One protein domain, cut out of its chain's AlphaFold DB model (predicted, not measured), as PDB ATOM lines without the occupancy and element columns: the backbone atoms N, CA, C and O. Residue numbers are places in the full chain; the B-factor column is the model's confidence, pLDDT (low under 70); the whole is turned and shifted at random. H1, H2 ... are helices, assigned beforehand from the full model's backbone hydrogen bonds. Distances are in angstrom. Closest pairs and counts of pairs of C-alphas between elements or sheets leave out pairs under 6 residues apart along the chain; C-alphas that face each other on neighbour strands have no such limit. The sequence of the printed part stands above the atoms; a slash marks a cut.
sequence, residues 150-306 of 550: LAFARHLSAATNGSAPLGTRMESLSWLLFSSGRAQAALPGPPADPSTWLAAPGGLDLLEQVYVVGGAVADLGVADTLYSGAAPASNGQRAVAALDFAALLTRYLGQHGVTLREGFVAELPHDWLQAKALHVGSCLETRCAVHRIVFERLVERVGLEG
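AT A GLANCE: This is residues 150 to 306 of the 550 residues of an uncharacterized protein of Raphidocelis subcapitata (UniProt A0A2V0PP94). This is an elongated up-and-down bundle of five helices, H1, H2, H4, H6 and H8, in which H4 lies in the middle and the long H8 runs along one side. H1 packs on H2 and H4 away from H8, the short H3 and H7 sit near one end, and H5 lies in the connection from H4 to H6. The printed part has 157 residues with eight named helices, H1 to H8 in order, and no named strand; the class is all helix. It is compact, with a radius of gyration of the C-alphas of 16.9 A and spans of 57 by 32 by 24 A.

HOW THE PARTS SIT: H1, residues 150 to 160, and H2, residues 166 to 184, form a helical hairpin at a steep tilt of 44 degrees, closest at the C-alphas of Ala 159 and Arg 169, 4.1 A apart; H2 touches H1 with residues 168 to 176 alone. H3, residues 194 to 199, touches no helix. H4, residues 203 to 220, touches H2 at a shallow tilt of 22 degrees, opposite ways; their closest C-alphas, Ser 180 and Val 210, are 6.6 A apart. H5, residues 225 to 228, only just touches H6, residues 235 to 256, with 3 pairs of C-alphas within 8 A, the closest being Leu 226 and Arg 238 at 7.1 A. H6 touches H4 at a shallow tilt of 16 degrees, opposite ways, closest at the C-alphas of Val 217 and Leu 249, 7.0 A. H7, residues 262 to 266, touches H8, residues 271 to 306, closest at the C-alphas of Val 265 and Gln 274, 5.7 A. H8 touches H4 with residues 273 to 287 alone, C-alphas 218 and 284 being closest at 5.3 A, and H6 with residues 288 to 305 alone, C-alphas 235 and 302 being closest at 5.6 A. H1 and H8 are apart. Every O i to N i+4 pair is within hydrogen-bond range in H1, H2, H3, H4, H6 and H7, and 29 of 32 are in H8; H5 is too short for such a pair.

IN THESE COORDINATES: H1 begins at C-alpha 150, (214.282, 181.282, 199.713), and is 15.2 A long. H2 measures 26.5 A, H4 25.1 A and H6 30.8 A. H8 measures 52.7 A from C-alpha 271, (236.160, 165.902, 205.871), to C-alpha 306, (231.116, 181.740, 155.852), with a kink of 28 degrees near residue 300.

THE WHOLE: The two C-alphas farthest apart, Ala 199 and Gly 306, are 57.4 A apart. The printed part has no cut and no long link. Mean pLDDT of the printed part is 87.6; residues 189 to 192, 223 to 232 and 306 are under 70.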
ATOM      1  N   LEU A 150     215.285 181.456 200.767       90.19
ATOM      2  CA  LEU A 150     214.282 181.282 199.713       90.19
ATOM      3  C   LEU A 150     214.692 181.925 198.371       90.19
ATOM      4  O   LEU A 150     214.470 181.331 197.317       90.19
ATOM      5  N   ALA A 151     215.316 183.108 198.379       91.56
ATOM      6  CA  ALA A 151     215.831 183.743 197.165       91.56
ATOM      7  C   ALA A 151     217.062 183.005 196.610       91.56
ATOM      8  O   ALA A 151     217.146 182.801 195.398       91.56
ATOM      9  N   PHE A 152     217.971 182.549 197.484       93.75
ATOM     10  CA  PHE A 152     219.088 181.678 197.101       93.75
ATOM     11  C   PHE A 152     218.570 180.387 196.454       93.75
ATOM     12  O   PHE A 152     218.937 180.089 195.321       93.75
ATOM     13  N   ALA A 153     217.644 179.680 197.112       94.88
ATOM     14  CA  ALA A 153     217.044 178.452 196.593       94.88
ATOM     15  C   ALA A 153     216.336 178.661 195.242       94.88
ATOM     16  O   ALA A 153     216.495 177.838 194.344       94.88
ATOM     17  N   ARG A 154     215.611 179.778 195.058       96.12
ATOM     18  CA  ARG A 154     214.947 180.107 193.783       96.12
ATOM     19  C   ARG A 154     215.942 180.340 192.645       96.12
ATOM     20  O   ARG A 154     215.708 179.878 191.533       96.12
ATOM     21  N   HIS A 155     217.033 181.067 192.889       96.44
ATOM     22  CA  HIS A 155     218.050 181.285 191.855       96.44
ATOM     23  C   HIS A 155     218.909 180.037 191.615       96.44
ATOM     24  O   HIS A 155     219.288 179.784 190.476       96.44
ATOM     25  N   LEU A 156     219.139 179.205 192.633       96.12
ATOM     26  CA  LEU A 156     219.797 177.912 192.461       96.12
ATOM     27  C   LEU A 156     218.952 176.960 191.605       96.12
ATOM     28  O   LEU A 156     219.468 176.426 190.630       96.12
ATOM     29  N   SER A 157     217.657 176.797 191.896       95.56
ATOM     30  CA  SER A 157     216.776 175.937 191.092       95.56
ATOM     31  C   SER A 157     216.583 176.462 189.666       95.56
ATOM     32  O   SER A 157     216.532 175.676 188.722       95.56
ATOM     33  N   ALA A 158     216.556 177.785 189.477       93.69
ATOM     34  CA  ALA A 158     216.559 178.397 188.151       93.69
ATOM     35  C   ALA A 158     217.881 178.189 187.389       93.69
ATOM     36  O   ALA A 158     217.850 178.157 186.163       93.69
ATOM     37  N   ALA A 159     219.014 178.039 188.086       93.12
ATOM     38  CA  ALA A 159     220.331 177.775 187.503       93.12
ATOM     39  C   ALA A 159     220.564 176.293 187.157       93.12
ATOM     40  O   ALA A 159     221.118 176.000 186.098       93.12
ATOM     41  N   THR A 160     220.140 175.363 188.020       92.88
ATOM     42  CA  THR A 160     220.353 173.915 187.839       92.88
ATOM     43  C   THR A 160     219.280 173.235 186.987       92.88
ATOM     44  O   THR A 160     219.523 172.154 186.454       92.88
ATOM     45  N   ASN A 161     218.104 173.847 186.797       90.25
ATOM     46  CA  ASN A 161     217.074 173.301 185.916       90.25
ATOM     47  C   ASN A 161     217.543 173.283 184.446       90.25
ATOM     48  O   ASN A 161     217.513 174.304 183.759       90.25
ATOM     49  N   GLY A 162     217.890 172.100 183.933       83.12
ATOM     50  CA  GLY A 162     218.317 171.904 182.543       83.12
ATOM     51  C   GLY A 162     217.289 172.322 181.482       83.12
ATOM     52  O   GLY A 162     217.685 172.664 180.370       83.12
ATOM     53  N   SER A 163     215.992 172.371 181.814       84.88
ATOM     54  CA  SER A 163     214.949 172.875 180.900       84.88
ATOM     55  C   SER A 163     214.865 174.407 180.839       84.88
ATOM     56  O   SER A 163     214.223 174.949 179.940       84.88
ATOM     57  N   ALA A 164     215.516 175.130 181.757       86.19
ATOM     58  CA  ALA A 164     215.516 176.588 181.747       86.19
ATOM     59  C   ALA A 164     216.388 177.145 180.598       86.19
ATOM     60  O   ALA A 164     217.484 176.619 180.340       86.19
ATOM     61  N   PRO A 165     215.970 178.242 179.931       88.06
ATOM     62  CA  PRO A 165     216.784 178.918 178.925       88.06
ATOM     63  C   PRO A 165     218.163 179.309 179.466       88.06
ATOM     64  O   PRO A 165     218.294 179.726 180.620       88.06
ATOM     65  N   LEU A 166     219.191 179.228 178.614       87.19
ATOM     66  CA  LEU A 166     220.577 179.532 178.993       87.19
ATOM     67  C   LEU A 166     220.707 180.913 179.657       87.19
ATOM     68  O   LEU A 166     221.359 181.029 180.689       87.19
ATOM     69  N   GLY A 167     220.046 181.938 179.105       90.00
ATOM     70  CA  GLY A 167     220.055 183.293 179.667       90.00
ATOM     71  C   GLY A 167     219.545 183.345 181.110       90.00
ATOM     72  O   GLY A 167     220.201 183.930 181.964       90.00
ATOM     73  N   THR A 168     218.441 182.656 181.413       92.12
ATOM     74  CA  THR A 168     217.855 182.580 182.765       92.12
ATOM     75  C   THR A 168     218.775 181.863 183.757       92.12
ATOM     76  O   THR A 168     218.881 182.277 184.916       92.12
ATOM     77  N   ARG A 169     219.487 180.819 183.303       93.38
ATOM     78  CA  ARG A 169     220.509 180.132 184.110       93.38
ATOM     79  C   ARG A 169     221.725 181.028 184.363       93.38
ATOM     80  O   ARG A 169     222.138 181.179 185.510       93.38
ATOM     81  N   MET A 170     222.247 181.685 183.326       93.56
ATOM     82  CA  MET A 170     223.384 182.617 183.406       93.56
ATOM     83  C   MET A 170     223.092 183.839 184.286       93.56
ATOM     84  O   MET A 170     223.947 184.246 185.076       93.56
ATOM     85  N   GLU A 171     221.888 184.405 184.197       95.62
ATOM     86  CA  GLU A 171     221.412 185.489 185.064       95.62
ATOM     87  C   GLU A 171     221.345 185.030 186.525       95.62
ATOM     88  O   GLU A 171     221.878 185.695 187.415       95.62
ATOM     89  N   SER A 172     220.758 183.856 186.777       96.19
ATOM     90  CA  SER A 172     220.611 183.321 188.132       96.19
ATOM     91  C   SER A 172     221.955 182.971 188.772       96.19
ATOM     92  O   SER A 172     222.185 183.335 189.925       96.19
ATOM     93  N   LEU A 173     222.889 182.373 188.025       96.00
ATOM     94  CA  LEU A 173     224.268 182.184 188.483       96.00
ATOM     95  C   LEU A 173     224.959 183.531 188.738       96.00
ATOM     96  O   LEU A 173     225.567 183.714 189.788       96.00
ATOM     97  N   SER A 174     224.810 184.515 187.847       96.25
ATOM     98  CA  SER A 174     225.384 185.859 188.034       96.25
ATOM     99  C   SER A 174     224.860 186.563 189.292       96.25
ATOM    100  O   SER A 174     225.622 187.266 189.966       96.25
ATOM    101  N   TRP A 175     223.587 186.351 189.640       96.31
ATOM    102  CA  TRP A 175     222.985 186.822 190.887       96.31
ATOM    103  C   TRP A 175     223.577 186.102 192.106       96.31
ATOM    104  O   TRP A 175     223.982 186.762 193.062       96.31
ATOM    105  N   LEU A 176     223.715 184.773 192.045       96.81
ATOM    106  CA  LEU A 176     224.311 183.954 193.107       96.81
ATOM    107  C   LEU A 176     225.791 184.301 193.363       96.81
ATOM    108  O   LEU A 176     226.214 184.377 194.518       96.81
ATOM    109  N   LEU A 177     226.579 184.591 192.319       95.69
ATOM    110  CA  LEU A 177     227.956 185.102 192.444       95.69
ATOM    111  C   LEU A 177     228.007 186.488 193.106       95.69
ATOM    112  O   LEU A 177     228.929 186.801 193.863       95.69
ATOM    113  N   PHE A 178     227.020 187.340 192.822       94.69
ATOM    114  CA  PHE A 178     226.919 188.664 193.427       94.69
ATOM    115  C   PHE A 178     226.470 188.606 194.895       94.69
ATOM    116  O   PHE A 178     227.009 189.343 195.721       94.69
ATOM    117  N   SER A 179     225.523 187.733 195.254       93.94
ATOM    118  CA  SER A 179     225.074 187.579 196.642       93.94
ATOM    119  C   SER A 179     226.137 186.920 197.520       93.94
ATOM    120  O   SER A 179     226.463 187.467 198.573       93.94
ATOM    121  N   SER A 180     226.728 185.807 197.070       93.62
ATOM    122  CA  SER A 180     227.809 185.116 197.792       93.62
ATOM    123  C   SER A 180     229.047 186.002 197.943       93.62
ATOM    124  O   SER A 180     229.591 186.103 199.037       93.62
ATOM    125  N   GLY A 181     229.442 186.732 196.894       92.12
ATOM    126  CA  GLY A 181     230.549 187.690 196.961       92.12
ATOM    127  C   GLY A 181     230.319 188.852 197.932       92.12
ATOM    128  O   GLY A 181     231.254 189.272 198.608       92.12
ATOM    129  N   ARG A 182     229.082 189.363 198.051       91.62
ATOM    130  CA  ARG A 182     228.754 190.386 199.063       91.62
ATOM    131  C   ARG A 182     228.760 189.832 200.488       91.62
ATOM    132  O   ARG A 182     229.181 190.546 201.388       91.62
ATOM    133  N   ALA A 183     228.317 188.591 200.693       90.19
ATOM    134  CA  ALA A 183     228.396 187.935 202.000       90.19
ATOM    135  C   ALA A 183     229.859 187.666 202.401       90.19
ATOM    136  O   ALA A 183     230.270 188.009 203.503       90.19
ATOM    137  N   GLN A 184     230.671 187.161 201.468       89.06
ATOM    138  CA  GLN A 184     232.105 186.918 201.648       89.06
ATOM    139  C   GLN A 184     232.863 188.204 202.014       89.06
ATOM    140  O   GLN A 184     233.686 188.187 202.921       89.06
ATOM    141  N   ALA A 185     232.554 189.323 201.349       87.94
ATOM    142  CA  ALA A 185     233.166 190.628 201.610       87.94
ATOM    143  C   ALA A 185     232.736 191.284 202.940       87.94
ATOM    144  O   ALA A 185     233.287 192.322 203.304       87.94
ATOM    145  N   ALA A 186     231.757 190.711 203.649       86.44
ATOM    146  CA  ALA A 186     231.329 191.154 204.976       86.44
ATOM    147  C   ALA A 186     231.881 190.281 206.119       86.44
ATOM    148  O   ALA A 186     231.726 190.643 207.285       86.44
ATOM    149  N   LEU A 187     232.519 189.148 205.805       83.25
ATOM    150  CA  LEU A 187     233.223 188.335 206.794       83.25
ATOM    151  C   LEU A 187     234.575 188.985 207.158       83.25
ATOM    152  O   LEU A 187     235.169 189.686 206.333       83.25
ATOM    153  N   PRO A 188     235.057 188.809 208.401       73.06
ATOM    154  CA  PRO A 188     236.238 189.510 208.887       73.06
ATOM    155  C   PRO A 188     237.524 188.979 208.237       73.06
ATOM    156  O   PRO A 188     237.993 187.890 208.551       73.06
ATOM    157  N   GLY A 189     238.127 189.804 207.379       64.06
ATOM    158  CA  GLY A 189     239.425 189.537 206.758       64.06
ATOM    159  C   GLY A 189     239.358 188.716 205.461       64.06
ATOM    160  O   GLY A 189     238.299 188.231 205.062       64.06
ATOM    161  N   PRO A 190     240.493 188.580 204.748       61.25
ATOM    162  CA  PRO A 190     240.579 187.671 203.612       61.25
ATOM    163  C   PRO A 190     240.431 186.213 204.090       61.25
ATOM    164  O   PRO A 190     240.858 185.902 205.201       61.25
ATOM    165  N   PRO A 191     239.932 185.290 203.245       61.84
ATOM    166  CA  PRO A 191     239.917 183.851 203.525       61.84
ATOM    167  C   PRO A 191     241.332 183.243 203.409       61.84
ATOM    168  O   PRO A 191     241.578 182.352 202.600       61.84
ATOM    169  N   ALA A 192     242.285 183.791 204.166       65.00
ATOM    170  CA  ALA A 192     243.644 183.283 204.317       65.00
ATOM    171  C   ALA A 192     243.696 182.215 205.419       65.00
ATOM    172  O   ALA A 192     244.193 181.126 205.161       65.00
ATOM    173  N   ASP A 193     243.085 182.510 206.573       80.88
ATOM    174  CA  ASP A 193     242.990 181.611 207.725       80.88
ATOM    175  C   ASP A 193     241.557 181.027 207.794       80.88
ATOM    176  O   ASP A 193     240.674 181.653 208.400       80.88
ATOM    177  N   PRO A 194     241.267 179.860 207.175       82.12
ATOM    178  CA  PRO A 194     239.919 179.274 207.127       82.12
ATOM    179  C   PRO A 194     239.288 179.075 208.506       82.12
ATOM    180  O   PRO A 194     238.077 179.223 208.645       82.12
ATOM    181  N   SER A 195     240.090 178.801 209.536       83.69
ATOM    182  CA  SER A 195     239.637 178.682 210.926       83.69
ATOM    183  C   SER A 195     238.942 179.954 211.433       83.69
ATOM    184  O   SER A 195     237.861 179.871 212.012       83.69
ATOM    185  N   THR A 196     239.508 181.135 211.167       84.00
ATOM    186  CA  THR A 196     238.922 182.429 211.562       84.00
ATOM    187  C   THR A 196     237.671 182.759 210.748       84.00
ATOM    188  O   THR A 196     236.674 183.239 211.290       84.00
ATOM    189  N   TRP A 197     237.700 182.440 209.454       83.88
ATOM    190  CA  TRP A 197     236.637 182.744 208.502       83.88
ATOM    191  C   TRP A 197     235.409 181.830 208.688       83.88
ATOM    192  O   TRP A 197     234.277 182.278 208.522       83.88
ATOM    193  N   LEU A 198     235.614 180.578 209.118       87.75
ATOM    194  CA  LEU A 198     234.552 179.635 209.502       87.75
ATOM    195  C   LEU A 198     234.016 179.855 210.923       87.75
ATOM    196  O   LEU A 198     232.857 179.534 211.177       87.75
ATOM    197  N   ALA A 199     234.823 180.400 211.840       87.62
ATOM    198  CA  ALA A 199     234.372 180.777 213.182       87.62
ATOM    199  C   ALA A 199     233.469 182.028 213.187       87.62
ATOM    200  O   ALA A 199     232.770 182.288 214.168       87.62
ATOM    201  N   ALA A 200     233.469 182.809 212.103       87.44
ATOM    202  CA  ALA A 200     232.570 183.941 211.932       87.44
ATOM    203  C   ALA A 200     231.113 183.477 211.673       87.44
ATOM    204  O   ALA A 200     230.900 182.502 210.946       87.44
ATOM    205  N   PRO A 201     230.086 184.167 212.216       87.31
ATOM    206  CA  PRO A 201     228.686 183.771 212.049       87.31
ATOM    207  C   PRO A 201     228.271 183.621 210.578       87.31
ATOM    208  O   PRO A 201     228.385 184.561 209.794       87.31
ATOM    209  N   GLY A 202     227.779 182.434 210.209       88.06
ATOM    210  CA  GLY A 202     227.371 182.103 208.839       88.06
ATOM    211  C   GLY A 202     228.516 181.783 207.865       88.06
ATOM    212  O   GLY A 202     228.246 181.551 206.688       88.06
ATOM    213  N   GLY A 203     229.779 181.739 208.313       91.12
ATOM    214  CA  GLY A 203     230.927 181.408 207.457       91.12
ATOM    215  C   GLY A 203     230.844 180.003 206.845       91.12
ATOM    216  O   GLY A 203     231.105 179.826 205.656       91.12
ATOM    217  N   LEU A 204     230.399 179.010 207.627       92.56
ATOM    218  CA  LEU A 204     230.178 177.638 207.147       92.56
ATOM    219  C   LEU A 204     229.017 177.561 206.142       92.56
ATOM    220  O   LEU A 204     229.188 176.988 205.066       92.56
ATOM    221  N   ASP A 205     227.880 178.194 206.448       93.12
ATOM    222  CA  ASP A 205     226.711 178.239 205.556       93.12
ATOM    223  C   ASP A 205     227.054 178.905 204.217       93.12
ATOM    224  O   ASP A 205     226.612 178.467 203.154       93.12
ATOM    225  N   LEU A 206     227.874 179.963 204.255       93.38
ATOM    226  CA  LEU A 206     228.374 180.616 203.053       93.38
ATOM    227  C   LEU A 206     229.339 179.715 202.276       93.38
ATOM    228  O   LEU A 206     229.278 179.715 201.049       93.38
ATOM    229  N   LEU A 207     230.203 178.942 202.941       94.38
ATOM    230  CA  LEU A 207     231.103 178.014 202.251       94.38
ATOM    231  C   LEU A 207     230.325 176.946 201.480       94.38
ATOM    232  O   LEU A 207     230.627 176.672 200.319       94.38
ATOM    233  N   GLU A 208     229.288 176.385 202.100       94.88
ATOM    234  CA  GLU A 208     228.392 175.441 201.439       94.88
ATOM    235  C   GLU A 208     227.656 176.099 200.264       94.88
ATOM    236  O   GLU A 208     227.658 175.543 199.165       94.88
ATOM    237  N   GLN A 209     227.123 177.314 200.428       95.12
ATOM    238  CA  GLN A 209     226.537 178.075 199.316       95.12
ATOM    239  C   GLN A 209     227.541 178.311 198.177       95.12
ATOM    240  O   GLN A 209     227.177 178.172 197.010       95.12
ATOM    241  N   VAL A 210     228.800 178.634 198.487       95.69
ATOM    242  CA  VAL A 210     229.870 178.831 197.496       95.69
ATOM    243  C   VAL A 210     230.166 177.538 196.741       95.69
ATOM    244  O   VAL A 210     230.208 177.564 195.512       95.69
ATOM    245  N   TYR A 211     230.299 176.400 197.427       96.75
ATOM    246  CA  TYR A 211     230.544 175.108 196.778       96.75
ATOM    247  C   TYR A 211     229.337 174.619 195.963       96.75
ATOM    248  O   TYR A 211     229.521 174.119 194.856       96.75
ATOM    249  N   VAL A 212     228.106 174.839 196.432       96.88
ATOM    250  CA  VAL A 212     226.875 174.539 195.678       96.88
ATOM    251  C   VAL A 212     226.764 175.406 194.415       96.88
ATOM    252  O   VAL A 212     226.435 174.896 193.344       96.88
ATOM    253  N   VAL A 213     227.107 176.696 194.495       96.50
ATOM    254  CA  VAL A 213     227.184 177.581 193.319       96.50
ATOM    255  C   VAL A 213     228.326 177.166 192.385       96.50
ATOM    256  O   VAL A 213     228.141 177.181 191.172       96.50
ATOM    257  N   GLY A 214     229.475 176.740 192.916       96.88
ATOM    258  CA  GLY A 214     230.587 176.200 192.131       96.88
ATOM    259  C   GLY A 214     230.213 174.929 191.363       96.88
ATOM    260  O   GLY A 214     230.550 174.812 190.188       96.88
ATOM    261  N   GLY A 215     229.447 174.026 191.986       96.25
ATOM    262  CA  GLY A 215     228.836 172.873 191.323       96.25
ATOM    263  C   GLY A 215     227.914 173.299 190.179       96.25
ATOM    264  O   GLY A 215     228.148 172.921 189.036       96.25
ATOM    265  N   ALA A 216     226.957 174.195 190.441       95.69
ATOM    266  CA  ALA A 216     226.036 174.694 189.415       95.69
ATOM    267  C   ALA A 216     226.738 175.455 188.262       95.69
ATOM    268  O   ALA A 216     226.275 175.411 187.121       95.69
ATOM    269  N   VAL A 217     227.871 176.125 188.520       95.44
ATOM    270  CA  VAL A 217     228.736 176.701 187.472       95.44
ATOM    271  C   VAL A 217     229.448 175.601 186.676       95.44
ATOM    272  O   VAL A 217     229.531 175.702 185.455       95.44
ATOM    273  N   ALA A 218     229.933 174.537 187.318       94.31
ATOM    274  CA  ALA A 218     230.536 173.413 186.608       94.31
ATOM    275  C   ALA A 218     229.509 172.668 185.732       94.31
ATOM    276  O   ALA A 218     229.790 172.416 184.560       94.31
ATOM    277  N   ASP A 219     228.307 172.404 186.255       92.44
ATOM    278  CA  ASP A 219     227.178 171.806 185.527       92.44
ATOM    279  C   ASP A 219     226.705 172.688 184.364       92.44
ATOM    280  O   ASP A 219     226.394 172.182 183.285       92.44
ATOM    281  N   LEU A 220     226.786 174.012 184.538       89.81
ATOM    282  CA  LEU A 220     226.785 175.032 183.487       89.81
ATOM    283  C   LEU A 220     227.498 174.573 182.198       89.81
ATOM    284  O   LEU A 220     226.908 174.493 181.120       89.81
ATOM    285  N   GLY A 221     228.778 174.222 182.333       79.81
ATOM    286  CA  GLY A 221     229.620 173.757 181.230       79.81
ATOM    287  C   GLY A 221     229.517 172.256 180.917       79.81
ATOM    288  O   GLY A 221     230.198 171.800 179.998       79.81
ATOM    289  N   VAL A 222     228.736 171.468 181.674       75.12
ATOM    290  CA  VAL A 222     228.304 170.107 181.280       75.12
ATOM    291  C   VAL A 222     227.138 170.198 180.300       75.12
ATOM    292  O   VAL A 222     227.045 169.389 179.381       75.12
ATOM    293  N   ALA A 223     226.226 171.147 180.530       59.75
ATOM    294  CA  ALA A 223     224.872 171.118 180.003       59.75
ATOM    295  C   ALA A 223     224.814 171.257 178.472       59.75
ATOM    296  O   ALA A 223     224.635 172.353 177.932       59.75
ATOM    297  N   ASP A 224     224.839 170.104 177.802       54.66
ATOM    298  CA  ASP A 224     224.759 169.883 176.350       54.66
ATOM    299  C   ASP A 224     223.609 170.648 175.660       54.66
ATOM    300  O   ASP A 224     223.668 170.958 174.478       54.66
ATOM    301  N   THR A 225     222.629 171.111 176.442       55.25
ATOM    302  CA  THR A 225     221.675 172.192 176.131       55.25
ATOM    303  C   THR A 225     222.257 173.432 175.422       55.25
ATOM    304  O   THR A 225     221.512 174.122 174.731       55.25
ATOM    305  N   LEU A 226     223.560 173.720 175.559       57.41
ATOM    306  CA  LEU A 226     224.293 174.738 174.783       57.41
ATOM    307  C   LEU A 226     224.390 174.415 173.273       57.41
ATOM    308  O   LEU A 226     224.666 175.306 172.469       57.41
ATOM    309  N   TYR A 227     224.187 173.150 172.901       59.12
ATOM    310  CA  TYR A 227     224.445 172.577 171.579       59.12
ATOM    311  C   TYR A 227     223.262 171.764 171.018       59.12
ATOM    312  O   TYR A 227     223.113 171.727 169.797       59.12
ATOM    313  N   SER A 228     222.424 171.144 171.865       52.16
ATOM    314  CA  SER A 228     221.434 170.126 171.452       52.16
ATOM    315  C   SER A 228     219.945 170.490 171.604       52.16
ATOM    316  O   SER A 228     219.096 169.755 171.106       52.16
ATOM    317  N   GLY A 229     219.595 171.603 172.263       53.03
ATOM    318  CA  GLY A 229     218.226 171.830 172.764       53.03
ATOM    319  C   GLY A 229     217.145 172.223 171.740       53.03
ATOM    320  O   GLY A 229     216.077 171.617 171.718       53.03
ATOM    321  N   ALA A 230     217.365 173.273 170.940       53.16
ATOM    322  CA  ALA A 230     216.342 173.825 170.043       53.16
ATOM    323  C   ALA A 230     216.971 174.586 168.863       53.16
ATOM    324  O   ALA A 230     217.473 175.695 169.040       53.16
ATOM    325  N   ALA A 231     216.893 173.985 167.669       58.19
ATOM    326  CA  ALA A 231     217.607 174.375 166.445       58.19
ATOM    327  C   ALA A 231     219.155 174.353 166.571       58.19
ATOM    328  O   ALA A 231     219.709 174.532 167.657       58.19
ATOM    329  N   PRO A 232     219.894 174.127 165.467       58.53
ATOM    330  CA  PRO A 232     221.349 174.230 165.485       58.53
ATOM    331  C   PRO A 232     221.766 175.705 165.592       58.53
ATOM    332  O   PRO A 232     221.836 176.415 164.591       58.53
ATOM    333  N   ALA A 233     222.057 176.163 166.813       72.75
ATOM    334  CA  ALA A 233     222.677 177.468 167.044       72.75
ATOM    335  C   ALA A 233     223.969 177.602 166.213       72.75
ATOM    336  O   ALA A 233     224.737 176.643 166.115       72.75
ATOM    337  N   SER A 234     224.232 178.764 165.611       84.62
ATOM    338  CA  SER A 234     225.416 178.951 164.753       84.62
ATOM    339  C   SER A 234     226.723 178.843 165.548       84.62
ATOM    340  O   SER A 234     226.729 179.082 166.760       84.62
ATOM    341  N   ASN A 235     227.867 178.547 164.908       82.88
ATOM    342  CA  ASN A 235     229.142 178.551 165.644       82.88
ATOM    343  C   ASN A 235     229.438 179.923 166.267       82.88
ATOM    344  O   ASN A 235     230.038 179.979 167.338       82.88
ATOM    345  N   GLY A 236     228.944 181.015 165.670       83.38
ATOM    346  CA  GLY A 236     228.973 182.350 166.271       83.38
ATOM    347  C   GLY A 236     228.205 182.440 167.597       83.38
ATOM    348  O   GLY A 236     228.761 182.908 168.589       83.38
ATOM    349  N   GLN A 237     226.960 181.949 167.656       83.94
ATOM    350  CA  GLN A 237     226.173 181.913 168.901       83.94
ATOM    351  C   GLN A 237     226.825 181.013 169.959       83.94
ATOM    352  O   GLN A 237     226.946 181.412 171.118       83.94
ATOM    353  N   ARG A 238     227.308 179.831 169.552       84.88
ATOM    354  CA  ARG A 238     228.023 178.892 170.429       84.88
ATOM    355  C   ARG A 238     229.315 179.504 170.991       84.88
ATOM    356  O   ARG A 238     229.593 179.358 172.178       84.88
ATOM    357  N   ALA A 239     230.067 180.252 170.181       85.44
ATOM    358  CA  ALA A 239     231.283 180.946 170.610       85.44
ATOM    359  C   ALA A 239     231.005 182.118 171.570       85.44
ATOM    360  O   ALA A 239     231.785 182.328 172.499       85.44
ATOM    361  N   VAL A 240     229.900 182.854 171.388       87.19
ATOM    362  CA  VAL A 240     229.462 183.897 172.339       87.19
ATOM    363  C   VAL A 240     229.077 183.270 173.679       87.19
ATOM    364  O   VAL A 240     229.642 183.646 174.699       87.19
ATOM    365  N   ALA A 241     228.231 182.236 173.680       87.06
ATOM    366  CA  ALA A 241     227.854 181.533 174.906       87.06
ATOM    367  C   ALA A 241     229.068 180.923 175.642       87.06
ATOM    368  O   ALA A 241     229.137 180.952 176.872       87.06
ATOM    369  N   ALA A 242     230.065 180.424 174.902       87.88
ATOM    370  CA  ALA A 242     231.316 179.933 175.476       87.88
ATOM    371  C   ALA A 242     232.197 181.045 176.078       87.88
ATOM    372  O   ALA A 242     232.883 180.795 177.072       87.88
ATOM    373  N   LEU A 243     232.163 182.258 175.517       89.12
ATOM    374  CA  LEU A 243     232.837 183.440 176.062       89.12
ATOM    375  C   LEU A 243     232.138 183.952 177.332       89.12
ATOM    376  O   LEU A 243     232.813 184.244 178.319       89.12
ATOM    377  N   ASP A 244     230.806 184.000 177.336       90.88
ATOM    378  CA  ASP A 244     230.010 184.405 178.500       90.88
ATOM    379  C   ASP A 244     230.205 183.426 179.669       90.88
ATOM    380  O   ASP A 244     230.389 183.845 180.816       90.88
ATOM    381  N   PHE A 245     230.262 182.118 179.385       91.19
ATOM    382  CA  PHE A 245     230.623 181.108 180.380       91.19
ATOM    383  C   PHE A 245     232.050 181.297 180.914       91.19
ATOM    384  O   PHE A 245     232.262 181.263 182.125       91.19
ATOM    385  N   ALA A 246     233.031 181.550 180.041       91.31
ATOM    386  CA  ALA A 246     234.404 181.814 180.468       91.31
ATOM    387  C   ALA A 246     234.503 183.067 181.362       91.31
ATOM    388  O   ALA A 246     235.264 183.071 182.332       91.31
ATOM    389  N   ALA A 247     233.701 184.104 181.099       93.19
ATOM    390  CA  ALA A 247     233.599 185.286 181.954       93.19
ATOM    391  C   ALA A 247     232.954 184.971 183.319       93.19
ATOM    392  O   ALA A 247     233.475 185.400 184.352       93.19
ATOM    393  N   LEU A 248     231.874 184.179 183.349       94.56
ATOM    394  CA  LEU A 248     231.228 183.708 184.581       94.56
ATOM    395  C   LEU A 248     232.188 182.871 185.444       94.56
ATOM    396  O   LEU A 248     232.307 183.101 186.648       94.56
ATOM    397  N   LEU A 249     232.914 181.941 184.821       94.44
ATOM    398  CA  LEU A 249     233.886 181.060 185.467       94.44
ATOM    399  C   LEU A 249     235.096 181.841 186.001       94.44
ATOM    400  O   LEU A 249     235.490 181.660 187.153       94.44
ATOM    401  N   THR A 250     235.623 182.787 185.217       94.69
ATOM    402  CA  THR A 250     236.679 183.718 185.660       94.69
ATOM    403  C   THR A 250     236.216 184.550 186.857       94.69
ATOM    404  O   THR A 250     236.976 184.751 187.803       94.69
ATOM    405  N   ARG A 251     234.954 184.998 186.862       95.56
ATOM    406  CA  ARG A 251     234.359 185.739 187.978       95.56
ATOM    407  C   ARG A 251     234.208 184.872 189.233       95.56
ATOM    408  O   ARG A 251     234.622 185.315 190.300       95.56
ATOM    409  N   TYR A 252     233.689 183.646 189.118       96.38
ATOM    410  CA  TYR A 252     233.619 182.705 190.244       96.38
ATOM    411  C   TYR A 252     235.012 182.444 190.832       96.38
ATOM    412  O   TYR A 252     235.208 182.606 192.032       96.38
ATOM    413  N   LEU A 253     236.005 182.116 189.998       95.19
ATOM    414  CA  LEU A 253     237.371 181.837 190.457       95.19
ATOM    415  C   LEU A 253     238.067 183.083 191.034       95.19
ATOM    416  O   LEU A 253     238.834 182.962 191.986       95.19
ATOM    417  N   GLY A 254     237.767 184.279 190.522       94.00
ATOM    418  CA  GLY A 254     238.281 185.544 191.054       94.00
ATOM    419  C   GLY A 254     237.699 185.939 192.418       94.00
ATOM    420  O   GLY A 254     238.400 186.557 193.212       94.00
ATOM    421  N   GLN A 255     236.443 185.575 192.703       93.69
ATOM    422  CA  GLN A 255     235.790 185.830 193.996       93.69
ATOM    423  C   GLN A 255     236.085 184.706 195.007       93.69
ATOM    424  O   GLN A 255     236.589 184.947 196.102       93.69
ATOM    425  N   HIS A 256     235.825 183.458 194.615       94.12
ATOM    426  CA  HIS A 256     235.771 182.295 195.507       94.12
ATOM    427  C   HIS A 256     236.962 181.347 195.390       94.12
ATOM    428  O   HIS A 256     237.139 180.495 196.258       94.12
ATOM    429  N   GLY A 257     237.820 181.497 194.376       92.00
ATOM    430  CA  GLY A 257     238.918 180.562 194.094       92.00
ATOM    431  C   GLY A 257     239.974 180.432 195.197       92.00
ATOM    432  O   GLY A 257     240.763 179.494 195.158       92.00
ATOM    433  N   VAL A 258     239.990 181.314 196.205       91.88
ATOM    434  CA  VAL A 258     240.805 181.123 197.420       91.88
ATOM    435  C   VAL A 258     240.270 179.960 198.269       91.88
ATOM    436  O   VAL A 258     241.062 179.146 198.730       91.88
ATOM    437  N   THR A 259     238.943 179.806 198.372       92.56
ATOM    438  CA  THR A 259     238.276 178.734 199.145       92.56
ATOM    439  C   THR A 259     238.395 177.334 198.522       92.56
ATOM    440  O   THR A 259     237.951 176.346 199.106       92.56
ATOM    441  N   LEU A 260     238.998 177.250 197.329       93.81
ATOM    442  CA  LEU A 260     239.303 176.018 196.596       93.81
ATOM    443  C   LEU A 260     240.814 175.732 196.517       93.81
ATOM    444  O   LEU A 260     241.224 174.775 195.863       93.81
ATOM    445  N   ARG A 261     241.669 176.551 197.147       93.56
ATOM    446  CA  ARG A 261     243.119 176.301 197.187       93.56
ATOM    447  C   ARG A 261     243.433 175.150 198.127       93.56
ATOM    448  O   ARG A 261     242.900 175.097 199.227       93.56
ATOM    449  N   GLU A 262     244.393 174.314 197.743       92.25
ATOM    450  CA  GLU A 262     244.813 173.134 198.513       92.25
ATOM    451  C   GLU A 262     245.124 173.431 199.988       92.25
ATOM    452  O   GLU A 262     244.722 172.651 200.840       92.25
ATOM    453  N   GLY A 263     245.766 174.567 200.302       92.44
ATOM    454  CA  GLY A 263     246.010 174.986 201.690       92.44
ATOM    455  C   GLY A 263     244.719 175.270 202.465       92.44
ATOM    456  O   GLY A 263     244.478 174.656 203.497       92.44
ATOM    457  N   PHE A 264     243.836 176.113 201.914       93.31
ATOM    458  CA  PHE A 264     242.533 176.412 202.523       93.31
ATOM    459  C   PHE A 264     241.699 175.139 202.713       93.31
ATOM    460  O   PHE A 264     241.073 174.966 203.750       93.31
ATOM    461  N   VAL A 265     241.715 174.241 201.721       94.62
ATOM    462  CA  VAL A 265     240.974 172.973 201.745       94.62
ATOM    463  C   VAL A 265     241.544 171.998 202.778       94.62
ATOM    464  O   VAL A 265     240.769 171.389 203.507       94.62
ATOM    465  N   ALA A 266     242.869 171.872 202.893       93.81
ATOM    466  CA  ALA A 266     243.515 170.997 203.877       93.81
ATOM    467  C   ALA A 266     243.284 171.438 205.335       93.81
ATOM    468  O   ALA A 266     243.366 170.617 206.245       93.81
ATOM    469  N   GLU A 267     242.976 172.717 205.553       93.75
ATOM    470  CA  GLU A 267     242.692 173.306 206.867       93.75
ATOM    471  C   GLU A 267     241.185 173.355 207.211       93.75
ATOM    472  O   GLU A 267     240.805 173.861 208.271       93.75
ATOM    473  N   LEU A 268     240.298 172.821 206.357       93.06
ATOM    474  CA  LEU A 268     238.864 172.740 206.663       93.06
ATOM    475  C   LEU A 268     238.598 171.722 207.789       93.06
ATOM    476  O   LEU A 268     239.018 170.569 207.669       93.06
ATOM    477  N   PRO A 269     237.815 172.075 208.828       91.25
ATOM    478  CA  PRO A 269     237.615 171.247 210.024       91.25
ATOM    479  C   PRO A 269     236.679 170.041 209.829       91.25
ATOM    480  O   PRO A 269     236.409 169.325 210.790       91.25
ATOM    481  N   HIS A 270     236.149 169.818 208.620       93.31
ATOM    482  CA  HIS A 270     235.223 168.724 208.330       93.31
ATOM    483  C   HIS A 270     235.572 168.030 207.007       93.31
ATOM    484  O   HIS A 270     235.533 168.661 205.947       93.31
ATOM    485  N   ASP A 271     235.799 166.717 207.044       95.50
ATOM    486  CA  ASP A 271     236.160 165.902 205.871       95.50
ATOM    487  C   ASP A 271     235.140 166.010 204.724       95.50
ATOM    488  O   ASP A 271     235.502 165.988 203.548       95.50
ATOM    489  N   TRP A 272     233.852 166.187 205.040       95.81
ATOM    490  CA  TRP A 272     232.803 166.360 204.030       95.81
ATOM    491  C   TRP A 272     232.890 167.708 203.297       95.81
ATOM    492  O   TRP A 272     232.545 167.777 202.115       95.81
ATOM    493  N   LEU A 273     233.381 168.769 203.954       94.00
ATOM    494  CA  LEU A 273     233.685 170.042 203.293       94.00
ATOM    495  C   LEU A 273     234.926 169.893 202.409       94.00
ATOM    496  O   LEU A 273     234.905 170.379 201.281       94.00
ATOM    497  N   GLN A 274     235.953 169.163 202.863       95.62
ATOM    498  CA  GLN A 274     237.125 168.844 202.037       95.62
ATOM    499  C   GLN A 274     236.723 168.066 200.777       95.62
ATOM    500  O   GLN A 274     237.101 168.441 199.668       95.62
ATOM    501  N   ALA A 275     235.888 167.034 200.920       96.44
ATOM    502  CA  ALA A 275     235.378 166.245 199.803       96.44
ATOM    503  C   ALA A 275     234.560 167.093 198.810       96.44
ATOM    504  O   ALA A 275     234.793 167.001 197.603       96.44
ATOM    505  N   LYS A 276     233.658 167.966 199.296       96.50
ATOM    506  CA  LYS A 276     232.914 168.918 198.446       96.50
ATOM    507  C   LYS A 276     233.853 169.890 197.725       96.50
ATOM    508  O   LYS A 276     233.712 170.068 196.518       96.50
ATOM    509  N   ALA A 277     234.833 170.464 198.422       96.31
ATOM    510  CA  ALA A 277     235.794 171.406 197.850       96.31
ATOM    511  C   ALA A 277     236.661 170.767 196.753       96.31
ATOM    512  O   ALA A 277     236.799 171.331 195.668       96.31
ATOM    513  N   LEU A 278     237.203 169.569 197.005       96.88
ATOM    514  CA  LEU A 278     238.001 168.812 196.037       96.88
ATOM    515  C   LEU A 278     237.168 168.392 194.820       96.88
ATOM    516  O   LEU A 278     237.639 168.501 193.686       96.88
ATOM    517  N   HIS A 279     235.922 167.956 195.034       96.56
ATOM    518  CA  HIS A 279     235.000 167.629 193.950       96.56
ATOM    519  C   HIS A 279     234.727 168.857 193.070       96.56
ATOM    520  O   HIS A 279     235.059 168.834 191.885       96.56
ATOM    521  N   VAL A 280     234.236 169.955 193.657       97.12
ATOM    522  CA  VAL A 280     233.935 171.211 192.946       97.12
ATOM    523  C   VAL A 280     235.175 171.775 192.250       97.12
ATOM    524  O   VAL A 280     235.089 172.170 191.089       97.12
ATOM    525  N   GLY A 281     236.345 171.742 192.896       96.31
ATOM    526  CA  GLY A 281     237.620 172.126 192.289       96.31
ATOM    527  C   GLY A 281     237.945 171.312 191.033       96.31
ATOM    528  O   GLY A 281     238.184 171.892 189.976       96.31
ATOM    529  N   SER A 282     237.869 169.978 191.111       95.94
ATOM    530  CA  SER A 282     238.133 169.092 189.964       95.94
ATOM    531  C   SER A 282     237.114 169.255 188.825       95.94
ATOM    532  O   SER A 282     237.477 169.233 187.645       95.94
ATOM    533  N   CYS A 283     235.843 169.495 189.155       95.31
ATOM    534  CA  CYS A 283     234.795 169.789 188.183       95.31
ATOM    535  C   CYS A 283     235.034 171.139 187.491       95.31
ATOM    536  O   CYS A 283     234.891 171.233 186.277       95.31
ATOM    537  N   LEU A 284     235.467 172.175 188.210       95.25
ATOM    538  CA  LEU A 284     235.786 173.473 187.609       95.25
ATOM    539  C   LEU A 284     237.078 173.428 186.773       95.25
ATOM    540  O   LEU A 284     237.113 174.016 185.695       95.25
ATOM    541  N   GLU A 285     238.111 172.699 187.204       94.12
ATOM    542  CA  GLU A 285     239.361 172.522 186.446       94.12
ATOM    543  C   GLU A 285     239.125 171.791 185.114       94.12
ATOM    544  O   GLU A 285     239.540 172.265 184.051       94.12
ATOM    545  N   THR A 286     238.384 170.680 185.143       93.25
ATOM    546  CA  THR A 286     238.003 169.953 183.921       93.25
ATOM    547  C   THR A 286     237.128 170.809 183.000       93.25
ATOM    548  O   THR A 286     237.341 170.807 181.786       93.25
ATOM    549  N   ARG A 287     236.211 171.623 183.546       90.69
ATOM    550  CA  ARG A 287     235.399 172.565 182.754       90.69
ATOM    551  C   ARG A 287     236.231 173.688 182.138       90.69
ATOM    552  O   ARG A 287     236.013 173.984 180.966       90.69
ATOM    553  N   CYS A 288     237.216 174.249 182.848       90.12
ATOM    554  CA  CYS A 288     238.196 175.191 182.286       90.12
ATOM    555  C   CYS A 288     238.911 174.598 181.059       90.12
ATOM    556  O   CYS A 288     238.985 175.244 180.011       90.12
ATOM    557  N   ALA A 289     239.414 173.364 181.174       89.88
ATOM    558  CA  ALA A 289     240.128 172.689 180.092       89.88
ATOM    559  C   ALA A 289     239.219 172.407 178.881       89.88
ATOM    560  O   ALA A 289     239.573 172.749 177.751       89.88
ATOM    561  N   VAL A 290     238.020 171.856 179.115       88.50
ATOM    562  CA  VAL A 290     237.041 171.565 178.053       88.50
ATOM    563  C   VAL A 290     236.587 172.845 177.350       88.50
ATOM    564  O   VAL A 290     236.626 172.895 176.122       88.50
ATOM    565  N   HIS A 291     236.222 173.908 178.080       85.81
ATOM    566  CA  HIS A 291     235.768 175.152 177.444       85.81
ATOM    567  C   HIS A 291     236.849 175.823 176.605       85.81
ATOM    568  O   HIS A 291     236.531 176.387 175.559       85.81
ATOM    569  N   ARG A 292     238.120 175.732 177.012       86.69
ATOM    570  CA  ARG A 292     239.233 176.230 176.206       86.69
ATOM    571  C   ARG A 292     239.325 175.498 174.864       86.69
ATOM    572  O   ARG A 292     239.339 176.153 173.827       86.69
ATOM    573  N   ILE A 293     239.334 174.162 174.883       88.69
ATOM    574  CA  ILE A 293     239.413 173.337 173.667       88.69
ATOM    575  C   ILE A 293     238.199 173.600 172.762       88.69
ATOM    576  O   ILE A 293     238.350 173.800 171.559       88.69
ATOM    577  N   VAL A 294     236.994 173.650 173.335       86.50
ATOM    578  CA  VAL A 294     235.753 173.918 172.592       86.50
ATOM    579  C   VAL A 294     235.754 175.323 171.982       86.50
ATOM    580  O   VAL A 294     235.383 175.471 170.820       86.50
ATOM    581  N   PHE A 295     236.223 176.346 172.702       85.38
ATOM    582  CA  PHE A 295     236.348 177.706 172.170       85.38
ATOM    583  C   PHE A 295     237.373 177.788 171.030       85.38
ATOM    584  O   PHE A 295     237.060 178.344 169.979       85.38
ATOM    585  N   GLU A 296     238.557 177.189 171.193       87.38
ATOM    586  CA  GLU A 296     239.583 177.117 170.144       87.38
ATOM    587  C   GLU A 296     239.014 176.443 168.871       87.38
ATOM    588  O   GLU A 296     239.106 177.012 167.781       87.38
ATOM    589  N   ARG A 297     238.292 175.315 169.003       87.44
ATOM    590  CA  ARG A 297     237.613 174.632 167.878       87.44
ATOM    591  C   ARG A 297     236.441 175.408 167.268       87.44
ATOM    592  O   ARG A 297     236.203 175.299 166.065       87.44
ATOM    593  N   LEU A 298     235.689 176.174 168.058       85.00
ATOM    594  CA  LEU A 298     234.617 177.027 167.536       85.00
ATOM    595  C   LEU A 298     235.192 178.188 166.719       85.00
ATOM    596  O   LEU A 298     234.692 178.455 165.629       85.00
ATOM    597  N   VAL A 299     236.268 178.830 167.185       83.25
ATOM    598  CA  VAL A 299     236.941 179.917 166.455       83.25
ATOM    599  C   VAL A 299     237.523 179.427 165.124       83.25
ATOM    600  O   VAL A 299     237.327 180.094 164.109       83.25
ATOM    601  N   GLU A 300     238.143 178.239 165.088       85.88
ATOM    602  CA  GLU A 300     238.567 177.591 163.833       85.88
ATOM    603  C   GLU A 300     237.398 177.414 162.843       85.88
ATOM    604  O   GLU A 300     237.539 177.692 161.652       85.88
ATOM    605  N   ARG A 301     236.225 176.971 163.323       83.56
ATOM    606  CA  ARG A 301     235.065 176.649 162.472       83.56
ATOM    607  C   ARG A 301     234.212 177.857 162.069       83.56
ATOM    608  O   ARG A 301     233.590 177.807 161.010       83.56
ATOM    609  N   VAL A 302     234.194 178.948 162.839       83.12
ATOM    610  CA  VAL A 302     233.493 180.200 162.465       83.12
ATOM    611  C   VAL A 302     234.040 180.775 161.151       83.12
ATOM    612  O   VAL A 302     233.270 181.284 160.340       83.12
ATOM    613  N   GLY A 303     235.344 180.633 160.887       77.31
ATOM    614  CA  GLY A 303     235.945 181.031 159.608       77.31
ATOM    615  C   GLY A 303     235.516 180.177 158.405       77.31
ATOM    616  O   GLY A 303     235.670 180.616 157.269       77.31
ATOM    617  N   LEU A 304     234.966 178.978 158.639       79.12
ATOM    618  CA  LEU A 304     234.579 178.022 157.598       79.12
ATOM    619  C   LEU A 304     233.078 178.072 157.266       79.12
ATOM    620  O   LEU A 304     232.721 177.901 156.103       79.12
ATOM    621  N   GLU A 305     232.202 178.375 158.238       73.50
ATOM    622  CA  GLU A 305     230.753 178.542 157.990       73.50
ATOM    623  C   GLU A 305     230.478 179.588 156.891       73.50
ATOM    624  O   GLU A 305     229.639 179.369 156.020       73.50
ATOM    625  N   GLY A 306     231.238 180.690 156.872       64.19
ATOM    626  CA  GLY A 306     231.116 181.740 155.852       64.19
ATOM    627  C   GLY A 306     231.615 181.356 154.450       64.19
ATOM    628  O   GLY A 306     231.283 182.047 153.492       64.19
TER     629      GLY A 306